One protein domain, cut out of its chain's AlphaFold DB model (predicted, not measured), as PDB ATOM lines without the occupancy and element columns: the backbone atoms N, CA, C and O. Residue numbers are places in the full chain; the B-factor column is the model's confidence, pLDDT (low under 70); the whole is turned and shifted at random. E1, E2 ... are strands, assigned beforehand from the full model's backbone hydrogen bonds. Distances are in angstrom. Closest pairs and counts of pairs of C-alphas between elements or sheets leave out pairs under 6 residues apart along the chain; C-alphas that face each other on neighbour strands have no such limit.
ATOM      1  N   HIS A 348      20.757  29.349  23.721       91.38
ATOM      2  CA  HIS A 348      20.664  28.965  25.121       91.38
ATOM      3  C   HIS A 348      19.865  29.996  25.918       91.38
ATOM      4  O   HIS A 348      19.869  31.198  25.634       91.38
ATOM      5  N   LYS A 349      19.182  29.518  26.955       93.19
ATOM      6  CA  LYS A 349      18.342  30.345  27.825       93.19
ATOM      7  C   LYS A 349      18.801  30.276  29.270       93.19
ATOM      8  O   LYS A 349      19.346  29.263  29.711       93.19
ATOM      9  N   ILE A 350      18.543  31.342  30.014       95.06
ATOM     10  CA  ILE A 350      18.826  31.404  31.446       95.06
ATOM     11  C   ILE A 350      17.671  30.757  32.204       95.06
ATOM     12  O   ILE A 350      16.513  31.134  32.031       95.06
ATOM     13  N   TRP A 351      17.981  29.811  33.081       92.31
ATOM     14  CA  TRP A 351      17.015  29.215  33.995       92.31
ATOM     15  C   TRP A 351      17.165  29.829  35.377       92.31
ATOM     16  O   TRP A 351      18.262  29.886  35.928       92.31
ATOM     17  N   LEU A 352      16.062  30.308  35.936       90.50
ATOM     18  CA  LEU A 352      16.030  30.869  37.277       90.50
ATOM     19  C   LEU A 352      15.665  29.777  38.276       90.50
ATOM     20  O   LEU A 352      14.808  28.941  37.997       90.50
ATOM     21  N   ASP A 353      16.314  29.813  39.435       83.12
ATOM     22  CA  ASP A 353      16.134  28.859  40.534       83.12
ATOM     23  C   ASP A 353      15.479  29.508  41.748       83.12
ATOM     24  O   ASP A 353      14.640  28.913  42.422       83.12
ATOM     25  N   ILE A 354      15.862  30.755  42.026       82.69
ATOM     26  CA  ILE A 354      15.398  31.509  43.184       82.69
ATOM     27  C   ILE A 354      15.052  32.913  42.723       82.69
ATOM     28  O   ILE A 354      15.844  33.572  42.057       82.69
ATOM     29  N   ILE A 355      13.874  33.380  43.128       85.31
ATOM     30  CA  ILE A 355      13.451  34.770  43.006       85.31
ATOM     31  C   ILE A 355      12.837  35.154  44.346       85.31
ATOM     32  O   ILE A 355      11.774  34.656  44.716       85.31
ATOM     33  N   ASP A 356      13.518  36.018  45.094       83.44
ATOM     34  CA  ASP A 356      13.066  36.427  46.420       83.44
ATOM     35  C   ASP A 356      13.330  37.907  46.702       83.44
ATOM     36  O   ASP A 356      14.369  38.450  46.344       83.44
ATOM     37  N   ILE A 357      12.419  38.563  47.419       83.75
ATOM     38  CA  ILE A 357      12.585  39.953  47.851       83.75
ATOM     39  C   ILE A 357      12.848  39.995  49.358       83.75
ATOM     40  O   ILE A 357      12.003  39.588  50.160       83.75
ATOM     41  N   LYS A 358      13.997  40.546  49.763       82.69
ATOM     42  CA  LYS A 358      14.363  40.781  51.169       82.69
ATOM     43  C   LYS A 358      14.823  42.222  51.342       82.69
ATOM     44  O   LYS A 358      15.734  42.647  50.649       82.69
ATOM     45  N   LYS A 359      14.216  42.955  52.286       84.88
ATOM     46  CA  LYS A 359      14.563  44.359  52.604       84.88
ATOM     47  C   LYS A 359      14.656  45.252  51.351       84.88
ATOM     48  O   LYS A 359      15.670  45.901  51.139       84.88
ATOM     49  N   ASP A 360      13.622  45.221  50.507       89.38
ATOM     50  CA  ASP A 360      13.567  45.976  49.241       89.38
ATOM     51  C   ASP A 360      14.688  45.622  48.232       89.38
ATOM     52  O   ASP A 360      14.955  46.372  47.302       89.38
ATOM     53  N   ILE A 361      15.326  44.454  48.367       90.81
ATOM     54  CA  ILE A 361      16.302  43.921  47.408       90.81
ATOM     55  C   ILE A 361      15.735  42.646  46.792       90.81
ATOM     56  O   ILE A 361      15.402  41.700  47.512       90.81
ATOM     57  N   LEU A 362      15.657  42.612  45.464       91.50
ATOM     58  CA  LEU A 362      15.359  41.416  44.688       91.50
ATOM     59  C   LEU A 362      16.631  40.577  44.542       91.50
ATOM     60  O   LEU A 362      17.620  41.033  43.980       91.50
ATOM     61  N   ASN A 363      16.596  39.358  45.062       91.00
ATOM     62  CA  ASN A 363      17.653  38.364  44.973       91.00
ATOM     63  C   ASN A 363      17.225  37.344  43.924       91.00
ATOM     64  O   ASN A 363      16.146  36.755  44.048       91.00
ATOM     65  N   ILE A 364      18.057  37.162  42.907       91.62
ATOM     66  CA  ILE A 364      17.842  36.170  41.860       91.62
ATOM     67  C   ILE A 364      19.057  35.253  41.825       91.62
ATOM     68  O   ILE A 364      20.184  35.743  41.788       91.62
ATOM     69  N   SER A 365      18.805  33.950  41.801       90.94
ATOM     70  CA  SER A 365      19.810  32.932  41.501       90.94
ATOM     71  C   SER A 365      19.370  32.152  40.274       90.94
ATOM     72  O   SER A 365      18.175  31.884  40.102       90.94
ATOM     73  N   GLY A 366      20.324  31.791  39.426       91.62
ATOM     74  CA  GLY A 366      20.039  31.041  38.213       91.62
ATOM     75  C   GLY A 366      21.265  30.375  37.609       91.62
ATOM     76  O   GLY A 366      22.382  30.454  38.128       91.62
ATOM     77  N   ILE A 367      21.027  29.716  36.482       92.75
ATOM     78  CA  ILE A 367      22.007  28.963  35.711       92.75
ATOM     79  C   ILE A 367      21.821  29.237  34.221       92.75
ATOM     80  O   ILE A 367      20.708  29.228  33.693       92.75
ATOM     81  N   PHE A 368      22.932  29.459  33.534       94.31
ATOM     82  CA  PHE A 368      23.004  29.483  32.082       94.31
ATOM     83  C   PHE A 368      23.848  28.292  31.631       94.31
ATOM     84  O   PHE A 368      25.044  28.248  31.901       94.31
ATOM     85  N   LEU A 369      23.206  27.285  31.043       91.31
ATOM     86  CA  LEU A 369      23.842  26.024  30.663       91.31
ATOM     87  C   LEU A 369      24.146  26.049  29.166       91.31
ATOM     88  O   LEU A 369      23.215  26.231  28.385       91.31
ATOM     89  N   THR A 370      25.409  25.874  28.777       90.12
ATOM     90  CA  THR A 370      25.830  25.958  27.369       90.12
ATOM     91  C   THR A 370      26.931  24.945  27.039       90.12
ATOM     92  O   THR A 370      27.526  24.352  27.934       90.12
ATOM     93  N   ASN A 371      27.230  24.766  25.749       87.38
ATOM     94  CA  ASN A 371      28.398  24.006  25.273       87.38
ATOM     95  C   ASN A 371      29.675  24.872  25.152       87.38
ATOM     96  O   ASN A 371      30.693  24.418  24.627       87.38
ATOM     97  N   PHE A 372      29.615  26.130  25.603       88.44
ATOM     98  CA  PHE A 372      30.701  27.103  25.508       88.44
ATOM     99  C   PHE A 372      31.401  27.221  26.863       88.44
ATOM    100  O   PHE A 372      30.709  27.313  27.880       88.44
ATOM    101  N   PRO A 373      32.743  27.273  26.911       84.31
ATOM    102  CA  PRO A 373      33.467  27.485  28.157       84.31
ATOM    103  C   PRO A 373      32.948  28.718  28.905       84.31
ATOM    104  O   PRO A 373      32.838  29.814  28.353       84.31
ATOM    105  N   ASN A 374      32.630  28.546  30.187       85.50
ATOM    106  CA  ASN A 374      32.005  29.602  30.985       85.50
ATOM    107  C   ASN A 374      32.968  30.744  31.370       85.50
ATOM    108  O   ASN A 374      32.508  31.786  31.829       85.50
ATOM    109  N   GLN A 375      34.276  30.568  31.160       87.69
ATOM    110  CA  GLN A 375      35.316  31.553  31.478       87.69
ATOM    111  C   GLN A 375      35.208  32.836  30.637       87.69
ATOM    112  O   GLN A 375      35.528  33.914  31.126       87.69
ATOM    113  N   ASN A 376      34.695  32.724  29.409       89.69
ATOM    114  CA  ASN A 376      34.479  33.840  28.487       89.69
ATOM    115  C   ASN A 376      33.066  34.431  28.604       89.69
ATOM    116  O   ASN A 376      32.699  35.313  27.835       89.69
ATOM    117  N   ILE A 377      32.241  33.939  29.536       93.38
ATOM    118  CA  ILE A 377      30.840  34.340  29.675       93.38
ATOM    119  C   ILE A 377      30.674  35.233  30.904       93.38
ATOM    120  O   ILE A 377      31.152  34.935  31.995       93.38
ATOM    121  N   SER A 378      29.917  36.316  30.752       95.06
ATOM    122  CA  SER A 378      29.385  37.086  31.878       95.06
ATOM    123  C   SER A 378      27.909  37.389  31.671       95.06
ATOM    124  O   SER A 378      27.421  37.456  30.545       95.06
ATOM    125  N   ILE A 379      27.166  37.561  32.764       96.81
ATOM    126  CA  ILE A 379      25.735  37.878  32.705       96.81
ATOM    127  C   ILE A 379      25.497  39.186  33.445       96.81
ATOM    128  O   ILE A 379      25.945  39.360  34.579       96.81
ATOM    129  N   LYS A 380      24.747  40.098  32.830       96.62
ATOM    130  CA  LYS A 380      24.257  41.317  33.478       96.62
ATOM    131  C   LYS A 380      22.742  41.420  33.373       96.62
ATOM    132  O   LYS A 380      22.133  40.929  32.426       96.62
ATOM    133  N   VAL A 381      22.130  42.075  34.351       96.94
ATOM    134  CA  VAL A 381      20.703  42.396  34.354       96.94
ATOM    135  C   VAL A 381      20.531  43.892  34.170       96.94
ATOM    136  O   VAL A 381      21.027  44.679  34.973       96.94
ATOM    137  N   ILE A 382      19.797  44.287  33.137       96.06
ATOM    138  CA  ILE A 382      19.364  45.664  32.920       96.06
ATOM    139  C   ILE A 382      17.980  45.811  33.544       96.06
ATOM    140  O   ILE A 382      17.026  45.142  33.137       96.06
ATOM    141  N   LYS A 383      17.875  46.668  34.561       94.69
ATOM    142  CA  LYS A 383      16.600  47.094  35.140       94.69
ATOM    143  C   LYS A 383      16.133  48.337  34.389       94.69
ATOM    144  O   LYS A 383      16.616  49.430  34.670       94.69
ATOM    145  N   GLU A 384      15.188  48.148  33.480       92.94
ATOM    146  CA  GLU A 384      14.517  49.223  32.749       92.94
ATOM    147  C   GLU A 384      13.443  49.842  33.650       92.94
ATOM    148  O   GLU A 384      12.564  49.128  34.144       92.94
ATOM    149  N   SER A 385      13.515  51.150  33.896       86.50
ATOM    150  CA  SER A 385      12.542  51.883  34.719       86.50
ATOM    151  C   SER A 385      12.150  53.203  34.060       86.50
ATOM    152  O   SER A 385      12.870  53.707  33.208       86.50
ATOM    153  N   GLU A 386      11.034  53.803  34.484       76.12
ATOM    154  CA  GLU A 386      10.569  55.096  33.944       76.12
ATOM    155  C   GLU A 386      11.568  56.246  34.149       76.12
ATOM    156  O   GLU A 386      11.504  57.245  33.439       76.12
ATOM    157  N   LYS A 387      12.469  56.130  35.134       71.81
ATOM    158  CA  LYS A 387      13.434  57.186  35.459       71.81
ATOM    159  C   LYS A 387      14.734  57.001  34.689       71.81
ATOM    160  O   LYS A 387      15.109  57.896  33.946       71.81
ATOM    161  N   HIS A 388      15.406  55.861  34.875       80.69
ATOM    162  CA  HIS A 388      16.659  55.506  34.199       80.69
ATOM    163  C   HIS A 388      16.887  53.989  34.202       80.69
ATOM    164  O   HIS A 388      16.502  53.297  35.153       80.69
ATOM    165  N   ASP A 389      17.600  53.498  33.194       90.44
ATOM    166  CA  ASP A 389      18.076  52.119  33.146       90.44
ATOM    167  C   ASP A 389      19.316  51.956  34.032       90.44
ATOM    168  O   ASP A 389      20.185  52.830  34.090       90.44
ATOM    169  N   LYS A 390      19.398  50.837  34.757       94.06
ATOM    170  CA  LYS A 390      20.578  50.492  35.563       94.06
ATOM    171  C   LYS A 390      21.023  49.068  35.304       94.06
ATOM    172  O   LYS A 390      20.200  48.153  35.283       94.06
ATOM    173  N   GLU A 391      22.331  48.890  35.178       95.56
ATOM    174  CA  GLU A 391      22.960  47.587  34.989       95.56
ATOM    175  C   GLU A 391      23.406  46.983  36.325       95.56
ATOM    176  O   GLU A 391      23.954  47.668  37.189       95.56
ATOM    177  N   TYR A 392      23.185  45.679  36.478       96.50
ATOM    178  CA  TYR A 392      23.611  44.885  37.625       96.50
ATOM    179  C   TYR A 392      24.359  43.655  37.123       96.50
ATOM    180  O   TYR A 392      23.766  42.778  36.495       96.50
ATOM    181  N   PHE A 393      25.657  43.576  37.396       95.69
ATOM    182  CA  PHE A 393      26.467  42.420  37.014       95.69
ATOM    183  C   PHE A 393      26.174  41.235  37.933       95.69
ATOM    184  O   PHE A 393      26.113  41.378  39.158       95.69
ATOM    185  N   CYS A 394      25.974  40.062  37.340       96.19
ATOM    186  CA  CYS A 394      25.737  38.840  38.088       96.19
ATOM    187  C   CYS A 394      27.063  38.304  38.634       96.19
ATOM    188  O   CYS A 394      28.073  38.262  37.936       96.19
ATOM    189  N   GLN A 395      27.055  37.868  39.890       95.25
ATOM    190  CA  GLN A 395      28.212  37.256  40.522       95.25
ATOM    191  C   GLN A 395      28.233  35.761  40.208       95.25
ATOM    192  O   GLN A 395      27.325  35.039  40.626       95.25
ATOM    193  N   TYR A 396      29.289  35.288  39.547       92.62
ATOM    194  CA  TYR A 396      29.513  33.860  39.325       92.62
ATOM    195  C   TYR A 396      29.626  33.086  40.649       92.62
ATOM    196  O   TYR A 396      30.253  33.547  41.613       92.62
ATOM    197  N   LYS A 397      29.031  31.891  40.696       90.06
ATOM    198  CA  LYS A 397      29.040  30.994  41.855       90.06
ATOM    199  C   LYS A 397      29.536  29.605  41.470       90.06
ATOM    200  O   LYS A 397      29.019  28.978  40.552       90.06
ATOM    201  N   LYS A 398      30.503  29.094  42.235       83.69
ATOM    202  CA  LYS A 398      30.917  27.689  42.174       83.69
ATOM    203  C   LYS A 398      30.077  26.876  43.156       83.69
ATOM    204  O   LYS A 398      29.917  27.281  44.304       83.69
ATOM    205  N   TYR A 399      29.568  25.740  42.699       77.31
ATOM    206  CA  TYR A 399      28.789  24.800  43.501       77.31
ATOM    207  C   TYR A 399      29.498  23.447  43.551       77.31
ATOM    208  O   TYR A 399      30.113  23.022  42.573       77.31
ATOM    209  N   ASN A 400      29.371  22.749  44.680       72.75
ATOM    210  CA  ASN A 400      29.949  21.413  44.850       72.75
ATOM    211  C   ASN A 400      29.004  20.283  44.411       72.75
ATOM    212  O   ASN A 400      29.464  19.162  44.206       72.75
ATOM    213  N   SER A 401      27.713  20.570  44.231       73.00
ATOM    214  CA  SER A 401      26.707  19.601  43.787       73.00
ATOM    215  C   SER A 401      26.928  19.178  42.332       73.00
ATOM    216  O   SER A 401      27.114  20.037  41.470       73.00
ATOM    217  N   PHE A 402      26.820  17.876  42.056       68.31
ATOM    218  CA  PHE A 402      27.020  17.280  40.729       68.31
ATOM    219  C   PHE A 402      26.199  17.967  39.621       68.31
ATOM    220  O   PHE A 402      26.740  18.321  38.581       68.31
ATOM    221  N   GLU A 403      24.927  18.284  39.881       70.62
ATOM    222  CA  GLU A 403      24.023  18.933  38.912       70.62
ATOM    223  C   GLU A 403      24.445  20.351  38.481       70.62
ATOM    224  O   GLU A 403      23.904  20.896  37.519       70.62
ATOM    225  N   ARG A 404      25.385  20.966  39.209       79.81
ATOM    226  CA  ARG A 404      25.839  22.353  39.018       79.81
ATOM    227  C   ARG A 404      27.284  22.453  38.528       79.81
ATOM    228  O   ARG A 404      27.773  23.573  38.370       79.81
ATOM    229  N   LYS A 405      27.956  21.318  38.327       85.38
ATOM    230  CA  LYS A 405      29.304  21.223  37.755       85.38
ATOM    231  C   LYS A 405      29.235  21.031  36.241       85.38
ATOM    232  O   LYS A 405      28.156  20.807  35.686       85.38
ATOM    233  N   ASN A 406      30.392  21.135  35.591       88.12
ATOM    234  CA  ASN A 406      30.533  20.739  34.199       88.12
ATOM    235  C   ASN A 406      30.013  19.308  34.040       88.12
ATOM    236  O   ASN A 406      30.309  18.444  34.869       88.12
ATOM    237  N   ARG A 407      29.198  19.071  33.011       88.75
ATOM    238  CA  ARG A 407      28.845  17.699  32.649       88.75
ATOM    239  C   ARG A 407      29.943  17.166  31.759       88.75
ATOM    240  O   ARG A 407      30.289  17.809  30.762       88.75
ATOM    241  N   THR A 408      30.440  16.002  32.130       90.31
ATOM    242  CA  THR A 408      31.442  15.285  31.368       90.31
ATOM    243  C   THR A 408      30.779  14.310  30.407       90.31
ATOM    244  O   THR A 408      29.709  13.787  30.715       90.31
ATOM    245  N   PHE A 409      31.417  14.068  29.267       92.25
ATOM    246  CA  PHE A 409      31.127  12.984  28.332       92.25
ATOM    247  C   PHE A 409      32.413  12.183  28.140       92.25
ATOM    248  O   PHE A 409      33.423  12.736  27.719       92.25
ATOM    249  N   LEU A 410      32.403  10.905  28.518       91.44
ATOM    250  CA  LEU A 410      33.564  10.007  28.538       91.44
ATOM    251  C   LEU A 410      34.800  10.618  29.230       91.44
ATOM    252  O   LEU A 410      35.927  10.442  28.782       91.44
ATOM    253  N   GLY A 411      34.583  11.371  30.313       89.69
ATOM    254  CA  GLY A 411      35.634  12.066  31.062       89.69
ATOM    255  C   GLY A 411      35.984  13.476  30.561       89.69
ATOM    256  O   GLY A 411      36.697  14.193  31.255       89.69
ATOM    257  N   PHE A 412      35.452  13.918  29.417       89.31
ATOM    258  CA  PHE A 412      35.695  15.259  28.871       89.31
ATOM    259  C   PHE A 412      34.643  16.257  29.342       89.31
ATOM    260  O   PHE A 412      33.454  16.042  29.119       89.31
ATOM    261  N   ASP A 413      35.061  17.387  29.916       88.19
ATOM    262  CA  ASP A 413      34.158  18.506  30.201       88.19
ATOM    263  C   ASP A 413      33.506  19.016  28.907       88.19
ATOM    264  O   ASP A 413      34.192  19.461  27.982       88.19
ATOM    265  N   TRP A 414      32.172  18.970  28.843       87.62
ATOM    266  CA  TRP A 414      31.452  19.291  27.610       87.62
ATOM    267  C   TRP A 414      30.348  20.330  27.767       87.62
ATOM    268  O   TRP A 414      30.234  21.244  26.950       87.62
ATOM    269  N   ILE A 415      29.541  20.213  28.821       89.12
ATOM    270  CA  ILE A 415      28.464  21.166  29.093       89.12
ATOM    271  C   ILE A 415      28.861  21.998  30.303       89.12
ATOM    272  O   ILE A 415      29.050  21.464  31.396       89.12
ATOM    273  N   PHE A 416      28.928  23.308  30.114       90.25
ATOM    274  CA  PHE A 416      29.451  24.261  31.079       90.25
ATOM    275  C   PHE A 416      28.310  25.099  31.667       90.25
ATOM    276  O   PHE A 416      27.657  25.869  30.956       90.25
ATOM    277  N   PRO A 417      28.030  24.979  32.973       91.75
ATOM    278  CA  PRO A 417      27.096  25.864  33.645       91.75
ATOM    279  C   PRO A 417      27.775  27.178  34.054       91.75
ATOM    280  O   PRO A 417      28.828  27.192  34.694       91.75
ATOM    281  N   TYR A 418      27.124  28.303  33.773       93.69
ATOM    282  CA  TYR A 418      27.383  29.581  34.431       93.69
ATOM    283  C   TYR A 418      26.313  29.799  35.503       93.69
ATOM    284  O   TYR A 418      25.206  30.265  35.220       93.69
ATOM    285  N   ASN A 419      26.619  29.407  36.741       92.94
ATOM    286  CA  ASN A 419      25.735  29.662  37.874       92.94
ATOM    287  C   ASN A 419      25.984  31.066  38.418       92.94
ATOM    288  O   ASN A 419      27.137  31.475  38.574       92.94
ATOM    289  N   PHE A 420      24.920  31.785  38.755       94.50
ATOM    290  CA  PHE A 420      25.048  33.167  39.186       94.50
ATOM    291  C   PHE A 420      24.038  33.570  40.252       94.50
ATOM    292  O   PHE A 420      22.934  33.033  40.319       94.50
ATOM    293  N   ASP A 421      24.424  34.592  41.013       94.69
ATOM    294  CA  ASP A 421      23.542  35.352  41.892       94.69
ATOM    295  C   ASP A 421      23.555  36.830  41.495       94.69
ATOM    296  O   ASP A 421      24.596  37.389  41.150       94.69
ATOM    297  N   VAL A 422      22.415  37.504  41.611       96.19
ATOM    298  CA  VAL A 422      22.322  38.956  41.435       96.19
ATOM    299  C   VAL A 422      21.374  39.567  42.460       96.19
ATOM    300  O   VAL A 422      20.349  38.988  42.830       96.19
ATOM    301  N   LYS A 423      21.743  40.754  42.946       96.12
ATOM    302  CA  LYS A 423      20.967  41.543  43.906       96.12
ATOM    303  C   LYS A 423      20.601  42.877  43.278       96.12
ATOM    304  O   LYS A 423      21.483  43.654  42.929       96.12
ATOM    305  N   ILE A 424      19.307  43.141  43.164       94.75
ATOM    306  CA  ILE A 424      18.766  44.314  42.476       94.75
ATOM    307  C   ILE A 424      17.946  45.131  43.482       94.75
ATOM    308  O   ILE A 424      16.896  44.663  43.933       94.75
ATOM    309  N   PRO A 425      18.392  46.341  43.863       93.94
ATOM    310  CA  PRO A 425      17.608  47.250  44.687       93.94
ATOM    311  C   PRO A 425      16.288  47.631  44.010       93.94
ATOM    312  O   PRO A 425      16.240  48.035  42.841       93.94
ATOM    313  N   LEU A 426      15.205  47.525  44.770       90.44
ATOM    314  CA  LEU A 426      13.868  47.912  44.356       90.44
ATOM    315  C   LEU A 426      13.498  49.261  44.968       90.44
ATOM    316  O   LEU A 426      13.881  49.594  46.088       90.44
ATOM    317  N   VAL A 427      12.728  50.036  44.211       87.69
ATOM    318  CA  VAL A 427      12.193  51.324  44.649       87.69
ATOM    319  C   VAL A 427      10.689  51.161  44.796       87.69
ATOM    320  O   VAL A 427      10.013  50.671  43.890       87.69
ATOM    321  N   LYS A 428      10.154  51.550  45.954       84.88
ATOM    322  CA  LYS A 428       8.711  51.485  46.210       84.88
ATOM    323  C   LYS A 428       7.962  52.337  45.189       84.88
ATOM    324  O   LYS A 428       8.396  53.435  44.858       84.88
ATOM    325  N   ASN A 429       6.804  51.847  44.753       84.50
ATOM    326  CA  ASN A 429       5.924  52.517  43.789       84.50
ATOM    327  C   ASN A 429       6.494  52.681  42.365       84.50
ATOM    328  O   ASN A 429       5.856  53.329  41.544       84.50
ATOM    329  N   GLU A 430       7.636  52.067  42.048       88.06
ATOM    330  CA  GLU A 430       8.223  52.060  40.705       88.06
ATOM    331  C   GLU A 430       7.892  50.747  39.982       88.06
ATOM    332  O   GLU A 430       7.944  49.669  40.580       88.06
ATOM    333  N   SER A 431       7.562  50.838  38.692       91.00
ATOM    334  CA  SER A 431       7.484  49.669  37.814       91.00
ATOM    335  C   SER A 431       8.800  49.522  37.058       91.00
ATOM    336  O   SER A 431       9.337  50.506  36.553       91.00
ATOM    337  N   SER A 432       9.310  48.299  36.954       92.56
ATOM    338  CA  SER A 432      10.522  48.017  36.190       92.56
ATOM    339  C   SER A 432      10.451  46.694  35.447       92.56
ATOM    340  O   SER A 432       9.831  45.741  35.919       92.56
ATOM    341  N   LYS A 433      11.138  46.612  34.313       93.88
ATOM    342  CA  LYS A 433      11.327  45.388  33.533       93.88
ATOM    343  C   LYS A 433      12.784  44.951  33.637       93.88
ATOM    344  O   LYS A 433      13.683  45.781  33.595       93.88
ATOM    345  N   LEU A 434      13.016  43.652  33.794       94.75
ATOM    346  CA  LEU A 434      14.359  43.086  33.860       94.75
ATOM    347  C   LEU A 434      14.694  42.397  32.542       94.75
ATOM    348  O   LEU A 434      13.956  41.517  32.090       94.75
ATOM    349  N   ARG A 435      15.826  42.779  31.954       94.69
ATOM    350  CA  ARG A 435      16.424  42.115  30.794       94.69
ATOM    351  C   ARG A 435      17.741  41.493  31.196       94.69
ATOM    352  O   ARG A 435      18.580  42.163  31.788       94.69
ATOM    353  N   PHE A 436      17.920  40.225  30.867       96.38
ATOM    354  CA  PHE A 436      19.170  39.525  31.110       96.38
ATOM    355  C   PHE A 436      19.979  39.542  29.825       96.38
ATOM    356  O   PHE A 436      19.504  39.092  28.784       96.38
ATOM    357  N   VAL A 437      21.184  40.088  29.906       96.19
ATOM    358  CA  VAL A 437      22.124  40.164  28.796       96.19
ATOM    359  C   VAL A 437      23.282  39.233  29.106       96.19
ATOM    360  O   VAL A 437      23.906  39.339  30.164       96.19
ATOM    361  N   VAL A 438      23.529  38.302  28.194       96.44
ATOM    362  CA  VAL A 438      24.698  37.428  28.216       96.44
ATOM    363  C   VAL A 438      25.753  38.084  27.346       96.44
ATOM    364  O   VAL A 438      25.483  38.394  26.185       96.44
ATOM    365  N   ASN A 439      26.937  38.285  27.912       94.31
ATOM    366  CA  ASN A 439      28.103  38.740  27.178       94.31
ATOM    367  C   ASN A 439      29.060  37.566  26.997       94.31
ATOM    368  O   ASN A 439      29.305  36.812  27.942       94.31
ATOM    369  N   TYR A 440      29.608  37.452  25.800       93.00
ATOM    370  CA  TYR A 440      30.736  36.593  25.493       93.00
ATOM    371  C   TYR A 440      31.912  37.487  25.122       93.00
ATOM    372  O   TYR A 440      31.754  38.373  24.281       93.00
ATOM    373  N   GLN A 441      33.052  37.279  25.769       89.94
ATOM    374  CA  GLN A 441      34.252  38.067  25.539       89.94
ATOM    375  C   GLN A 441      35.472  37.157  25.421       89.94
ATOM    376  O   GLN A 441      35.777  36.410  26.353       89.94
ATOM    377  N   ASP A 442      36.160  37.242  24.288       84.31
ATOM    378  CA  ASP A 442      37.515  36.720  24.098       84.31
ATOM    379  C   ASP A 442      38.518  37.881  23.985       84.31
ATOM    380  O   ASP A 442      38.177  39.028  24.295       84.31
ATOM    381  N   ASP A 443      39.768  37.582  23.630       80.94
ATOM    382  CA  ASP A 443      40.847  38.576  23.594       80.94
ATOM    383  C   ASP A 443      40.614  39.683  22.545       80.94
ATOM    384  O   ASP A 443      41.147  40.783  22.687       80.94
ATOM    385  N   GLU A 444      39.793  39.425  21.523       80.00
ATOM    386  CA  GLU A 444      39.617  40.315  20.369       80.00
ATOM    387  C   GLU A 444      38.180  40.841  20.216       80.00
ATOM    388  O   GLU A 444      37.969  41.898  19.616       80.00
ATOM    389  N   HIS A 445      37.182  40.162  20.790       80.50
ATOM    390  CA  HIS A 445      35.774  40.423  20.510       80.50
ATOM    391  C   HIS A 445      34.886  40.453  21.758       80.50
ATOM    392  O   HIS A 445      35.060  39.698  22.714       80.50
ATOM    393  N   LEU A 446      33.848  41.299  21.708       87.75
ATOM    394  CA  LEU A 446      32.766  41.357  22.690       87.75
ATOM    395  C   LEU A 446      31.416  41.215  21.982       87.75
ATOM    396  O   LEU A 446      30.981  42.115  21.265       87.75
ATOM    397  N   PHE A 447      30.720  40.115  22.249       90.69
ATOM    398  CA  PHE A 447      29.347  39.896  21.808       90.69
ATOM    399  C   PHE A 447      28.385  39.992  22.989       90.69
ATOM    400  O   PHE A 447      28.696  39.571  24.103       90.69
ATOM    401  N   SER A 448      27.195  40.547  22.771       92.69
ATOM    402  CA  SER A 448      26.171  40.683  23.807       92.69
ATOM    403  C   SER A 448      24.786  40.447  23.226       92.69
ATOM    404  O   SER A 448      24.425  41.040  22.212       92.69
ATOM    405  N   PHE A 449      23.979  39.621  23.889       94.00
ATOM    406  CA  PHE A 449      22.604  39.359  23.468       94.00
ATOM    407  C   PHE A 449      21.658  39.248  24.661       94.00
ATOM    408  O   PHE A 449      22.040  38.832  25.756       94.00
ATOM    409  N   GLU A 450      20.393  39.611  24.450       94.38
ATOM    410  CA  GLU A 450      19.341  39.379  25.439       94.38
ATOM    411  C   GLU A 450      18.954  37.898  25.439       94.38
ATOM    412  O   GLU A 450      18.488  37.371  24.429       94.38
ATOM    413  N   SER A 451      19.124  37.229  26.579       93.75
ATOM    414  CA  SER A 451      18.733  35.830  26.741       93.75
ATOM    415  C   SER A 451      17.298  35.724  27.249       93.75
ATOM    416  O   SER A 451      16.849  36.492  28.105       93.75
ATOM    417  N   SER A 452      16.566  34.742  26.724       92.38
ATOM    418  CA  SER A 452      15.246  34.394  27.247       92.38
ATOM    419  C   SER A 452      15.357  33.706  28.611       92.38
ATOM    420  O   SER A 452      16.358  33.059  28.921       92.38
ATOM    421  N   LEU A 453      14.314  33.841  29.432       91.81
ATOM    422  CA  LEU A 453      14.262  33.242  30.763       91.81
ATOM    423  C   LEU A 453      13.365  31.997  30.800       91.81
ATOM    424  O   LEU A 453      12.303  31.957  30.179       91.81
ATOM    425  N   GLY A 454      13.771  31.005  31.587       88.50
ATOM    426  CA  GLY A 454      12.962  29.879  32.047       88.50
ATOM    427  C   GLY A 454      12.925  29.813  33.576       88.50
ATOM    428  O   GLY A 454      13.747  30.433  34.250       88.50
ATOM    429  N   LEU A 455      11.976  29.058  34.124       84.06
ATOM    430  CA  LEU A 455      11.840  28.816  35.560       84.06
ATOM    431  C   LEU A 455      12.075  27.329  35.832       84.06
ATOM    432  O   LEU A 455      11.474  26.491  35.162       84.06
ATOM    433  N   ASN A 456      12.954  27.002  36.778       76.44
ATOM    434  CA  ASN A 456      13.090  25.633  37.273       76.44
ATOM    435  C   ASN A 456      11.969  25.308  38.275       76.44
ATOM    436  O   ASN A 456      11.436  26.208  38.921       76.44
ATOM    437  N   TYR A 457      11.663  24.016  38.458       61.00
ATOM    438  CA  TYR A 457      10.591  23.504  39.337       61.00
ATOM    439  C   TYR A 457      10.645  24.004  40.800       61.00
ATOM    440  O   TYR A 457       9.667  23.900  41.532       61.00
ATOM    441  N   GLY A 458      11.786  24.534  41.258       56.88
ATOM    442  CA  GLY A 458      11.958  25.087  42.608       56.88
ATOM    443  C   GLY A 458      11.601  26.571  42.757       56.88
ATOM    444  O   GLY A 458      11.485  27.055  43.888       56.88
ATOM    445  N   VAL A 459      11.421  27.307  41.654       61.88
ATOM    446  CA  VAL A 459      11.036  28.719  41.727       61.88
ATOM    447  C   VAL A 459       9.586  28.795  42.171       61.88
ATOM    448  O   VAL A 459       8.716  28.169  41.581       61.88
ATOM    449  N   ARG A 460       9.294  29.635  43.166       62.69
ATOM    450  CA  ARG A 460       7.924  29.886  43.656       62.69
ATOM    451  C   ARG A 460       7.063  30.717  42.694       62.69
ATOM    452  O   ARG A 460       6.295  31.583  43.099       62.69
ATOM    453  N   LEU A 461       7.243  30.501  41.402       57.56
ATOM    454  CA  LEU A 461       6.448  31.021  40.307       57.56
ATOM    455  C   LEU A 461       5.965  29.784  39.568       57.56
ATOM    456  O   LEU A 461       6.765  29.119  38.921       57.56
ATOM    457  N   SER A 462       4.684  29.458  39.675       50.75
ATOM    458  CA  SER A 462       4.160  28.344  38.893       50.75
ATOM    459  C   SER A 462       3.758  28.759  37.492       50.75
ATOM    460  O   SER A 462       3.461  29.926  37.224       50.75
ATOM    461  N   ASP A 463       3.611  27.759  36.625       48.47
ATOM    462  CA  ASP A 463       2.999  27.897  35.300       48.47
ATOM    463  C   ASP A 463       1.591  28.505  35.349       48.47
ATOM    464  O   ASP A 463       1.102  29.059  34.355       48.47
ATOM    465  N   PHE A 464       0.917  28.392  36.496       51.56
ATOM    466  CA  PHE A 464      -0.410  28.945  36.732       51.56
ATOM    467  C   PHE A 464      -0.352  30.336  37.325       51.56
ATOM    468  O   PHE A 464      -1.099  31.183  36.867       51.56
ATOM    469  N   SER A 465       0.517  30.587  38.304       58.72
ATOM    470  CA  SER A 465       0.756  31.911  38.866       58.72
ATOM    471  C   SER A 465       2.152  32.367  38.501       58.72
ATOM    472  O   SER A 465       3.081  32.299  39.303       58.72
ATOM    473  N   ALA A 466       2.248  32.934  37.304       67.25
ATOM    474  CA  ALA A 466       3.384  33.703  36.810       67.25
ATOM    475  C   ALA A 466       3.672  34.957  37.669       67.25
ATOM    476  O   ALA A 466       4.279  35.905  37.197       67.25
ATOM    477  N   CYS A 467       3.187  35.029  38.907       73.69
ATOM    478  CA  CYS A 467       3.201  36.202  39.753       73.69
ATOM    479  C   CYS A 467       3.475  35.800  41.208       73.69
ATOM    480  O   CYS A 467       2.721  35.016  41.778       73.69
ATOM    481  N   ILE A 468       4.484  36.411  41.829       74.19
ATOM    482  CA  ILE A 468       4.679  36.431  43.285       74.19
ATOM    483  C   ILE A 468       4.288  37.813  43.794       74.19
ATOM    484  O   ILE A 468       4.678  38.826  43.215       74.19
ATOM    485  N   SER A 469       3.581  37.875  44.920       72.44
ATOM    486  CA  SER A 469       3.375  39.133  45.642       72.44
ATOM    487  C   SER A 469       4.129  39.125  46.966       72.44
ATOM    488  O   SER A 469       4.031  38.169  47.732       72.44
ATOM    489  N   LYS A 470       4.899  40.181  47.246       71.88
ATOM    490  CA  LYS A 470       5.649  40.316  48.499       71.88
ATOM    491  C   LYS A 470       5.616  41.753  49.002       71.88
ATOM    492  O   LYS A 470       6.320  42.618  48.481       71.88
ATOM    493  N   LYS A 471       4.817  41.989  50.049       71.06
ATOM    494  CA  LYS A 471       4.593  43.283  50.723       71.06
ATOM    495  C   LYS A 471       4.248  44.432  49.761       71.06
ATOM    496  O   LYS A 471       3.078  44.719  49.555       71.06
ATOM    497  N   HIS A 472       5.265  45.079  49.190       80.31
ATOM    498  CA  HIS A 472       5.159  46.273  48.346       80.31
ATOM    499  C   HIS A 472       5.346  45.993  46.851       80.31
ATOM    500  O   HIS A 472       5.183  46.913  46.053       80.31
ATOM    501  N   TYR A 473       5.665  44.756  46.458       85.44
ATOM    502  CA  TYR A 473       5.972  44.417  45.068       85.44
ATOM    503  C   TYR A 473       5.172  43.220  44.568       85.44
ATOM    504  O   TYR A 473       4.812  42.314  45.325       85.44
ATOM    505  N   ILE A 474       4.952  43.217  43.261       85.50
ATOM    506  CA  ILE A 474       4.487  42.092  42.465       85.50
ATOM    507  C   ILE A 474       5.605  41.754  41.476       85.50
ATOM    508  O   ILE A 474       6.007  42.610  40.692       85.50
ATOM    509  N   VAL A 475       6.110  40.523  41.514       87.38
ATOM    510  CA  VAL A 475       7.055  39.994  40.524       87.38
ATOM    511  C   VAL A 475       6.270  39.156  39.534       87.38
ATOM    512  O   VAL A 475       5.734  38.127  39.923       87.38
ATOM    513  N   LEU A 476       6.198  39.590  38.282       87.31
ATOM    514  CA  LEU A 476       5.462  38.935  37.207       87.31
ATOM    515  C   LEU A 476       6.440  38.367  36.168       87.31
ATOM    516  O   LEU A 476       7.257  39.097  35.617       87.31
ATOM    517  N   PHE A 477       6.323  37.084  35.855       86.31
ATOM    518  CA  PHE A 477       7.024  36.402  34.780       86.31
ATOM    519  C   PHE A 477       6.100  36.245  33.572       86.31
ATOM    520  O   PHE A 477       5.124  35.502  33.608       86.31
ATOM    521  N   LYS A 478       6.373  36.959  32.480       82.69
ATOM    522  CA  LYS A 478       5.536  36.906  31.275       82.69
ATOM    523  C   LYS A 478       6.400  37.019  30.031       82.69
ATOM    524  O   LYS A 478       7.313  37.836  29.998       82.69
ATOM    525  N   TYR A 479       6.090  36.222  29.007       82.81
ATOM    526  CA  TYR A 479       6.834  36.208  27.739       82.81
ATOM    527  C   TYR A 479       8.340  35.968  27.931       82.81
ATOM    528  O   TYR A 479       9.156  36.629  27.296       82.81
ATOM    529  N   SER A 480       8.702  35.075  28.859       83.81
ATOM    530  CA  SER A 480      10.100  34.788  29.213       83.81
ATOM    531  C   SER A 480      10.880  36.008  29.727       83.81
ATOM    532  O   SER A 480      12.096  36.082  29.555       83.81
ATOM    533  N   LYS A 481      10.185  36.972  30.351       87.44
ATOM    534  CA  LYS A 481      10.747  38.187  30.966       87.44
ATOM    535  C   LYS A 481      10.191  38.400  32.370       87.44
ATOM    536  O   LYS A 481       9.073  37.973  32.669       87.44
ATOM    537  N   LEU A 482      10.954  39.096  33.212       90.69
ATOM    538  CA  LEU A 482      10.548  39.469  34.568       90.69
ATOM    539  C   LEU A 482      10.151  40.944  34.644       90.69
ATOM    540  O   LEU A 482      10.865  41.828  34.174       90.69
ATOM    541  N   PHE A 483       9.027  41.203  35.299       91.06
ATOM    542  CA  PHE A 483       8.491  42.526  35.577       91.06
ATOM    543  C   PHE A 483       8.330  42.686  37.083       91.06
ATOM    544  O   PHE A 483       7.803  41.805  37.757       91.06
ATOM    545  N   ILE A 484       8.753  43.827  37.607       90.94
ATOM    546  CA  ILE A 484       8.532  44.231  38.989       90.94
ATOM    547  C   ILE A 484       7.534  45.372  38.959       90.94
ATOM    548  O   ILE A 484       7.775  46.398  38.333       90.94
ATOM    549  N   LEU A 485       6.403  45.178  39.614       90.00
ATOM    550  CA  LEU A 485       5.316  46.141  39.674       90.00
ATOM    551  C   LEU A 485       5.082  46.537  41.131       90.00
ATOM    552  O   LEU A 485       5.269  45.709  42.030       90.00
ATOM    553  N   PRO A 486       4.619  47.764  41.397       87.06
ATOM    554  CA  PRO A 486       4.188  48.124  42.732       87.06
ATOM    555  C   PRO A 486       2.951  47.315  43.121       87.06
ATOM    556  O   PRO A 486       2.043  47.094  42.314       87.06
TER     557      PRO A 486
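Overview. This is residues 348 to 486 of the 641 residues of the protein "Glycosyltransferase involved in cell wall biosynthesis" of Methanobrevibacter gottschalkii DSM 11977 (UniProt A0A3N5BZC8). The domain is a sandwich of two strongly twisted sheets face to face: E5, E6, E2, E1 and E9 make one, curled like part of a barrel, and E3, E4, E7, E8, E10, E11 and E12 make the other, which is branched. At one end of the longest axis lies the turn of the hairpin E5 and E6, and the meander E10, E11 and E12, each strand the antiparallel neighbour of the one before, joins the branched sheet through E12. The printed part has 139 residues with no named helix and twelve named strands, E1 to E12 in chain order, so its class is all strand. The first sheet runs E5, E6, E2, E1, E9 and is mixed; the neighbour pairs of the branched sheet are antiparallel. The whole is compact, with a radius of gyration of the C-alphas of 15.7 A, and spans 51 by 35 by 26 A.

Arrangement. E1, residues 350 to 358, and E2, residues 361 to 370, are an antiparallel hairpin, with N 356 and O 363 2.9 A apart, within hydrogen-bond range. E1 bends by 61 degrees at residue 353. E6, residues 412 to 425, is antiparallel to E2, with N 422 and O 364 at 2.8 A. Its pairing is staggered: residues 412 to 415 pair with E5, residues 407 to 409, and residues 416 to 425 with E2. In the hairpin E5 and E6, N 409 and O 412 are 2.8 A apart. E9, residues 453 to 455, is parallel to E1, with N 454 and O 350 at 2.8 A; E5 and E9 are the edge strands of this sheet. In the other sheet, E7, residues 432 to 441, has three neighbours. E3, residues 377 to 385, lies on one side of it, with N 380 and O 437 at 2.9 A. E8, residues 446 to 451, beside residues 436 to 441, and E12, residues 481 to 486, beside residues 432 to 434, lie on the other side. N 440 and O 447 are 2.9 A apart, and N 434 and O 482 2.8 A. E4, residues 390 to 393, is an edge strand and forms a hairpin with E3, with N 381 and O 392 at 2.8 A. E11, residues 473 to 478, is antiparallel to E12, with N 476 and O 483 at 2.8 A, and to E10, residues 467 to 470, with N 468 and O 475 at 2.9 A. Where the sheets face each other, 64 pairs of C-alphas are within 10 A and the best planes are 20 degrees apart. The closest C-alphas of E4 and E6, those of Tyr 392 and Ile 424, are 6.9 A apart. E8 runs on into E9 at 48 degrees. E1 and E11 are near each other, with 5 pairs of C-alphas within 10 A.

Along the chain. E1 begins at C-alpha 350, (18.826, 31.404, 31.446), and is 22.3 A long. E2 measures 28.5 A, E3 25.8 A, E7 27.8 A and E6, the longest strand by residues, 40.0 A. C-alpha 412, where E6 begins, is at (35.695, 15.259, 28.871). E8 is 15.6 A long, E11 15.7 A and E12 16.7 A; E12 ends at C-alpha 486, (4.188, 48.124, 42.732).

Size, cuts and confidence. The two C-alphas farthest apart, those of Leu 410 and Asn 429, are 52.9 A apart. The printed part has no cut. The links E4 to E5, 13 residues, and E9 to E10, 11 residues, are long; in the first, residues 395 to 396 pair with residues 420 to 421 of E6. The mean pLDDT of the printed part is 86.1, and residues 402 and 457 to 466 are under 70.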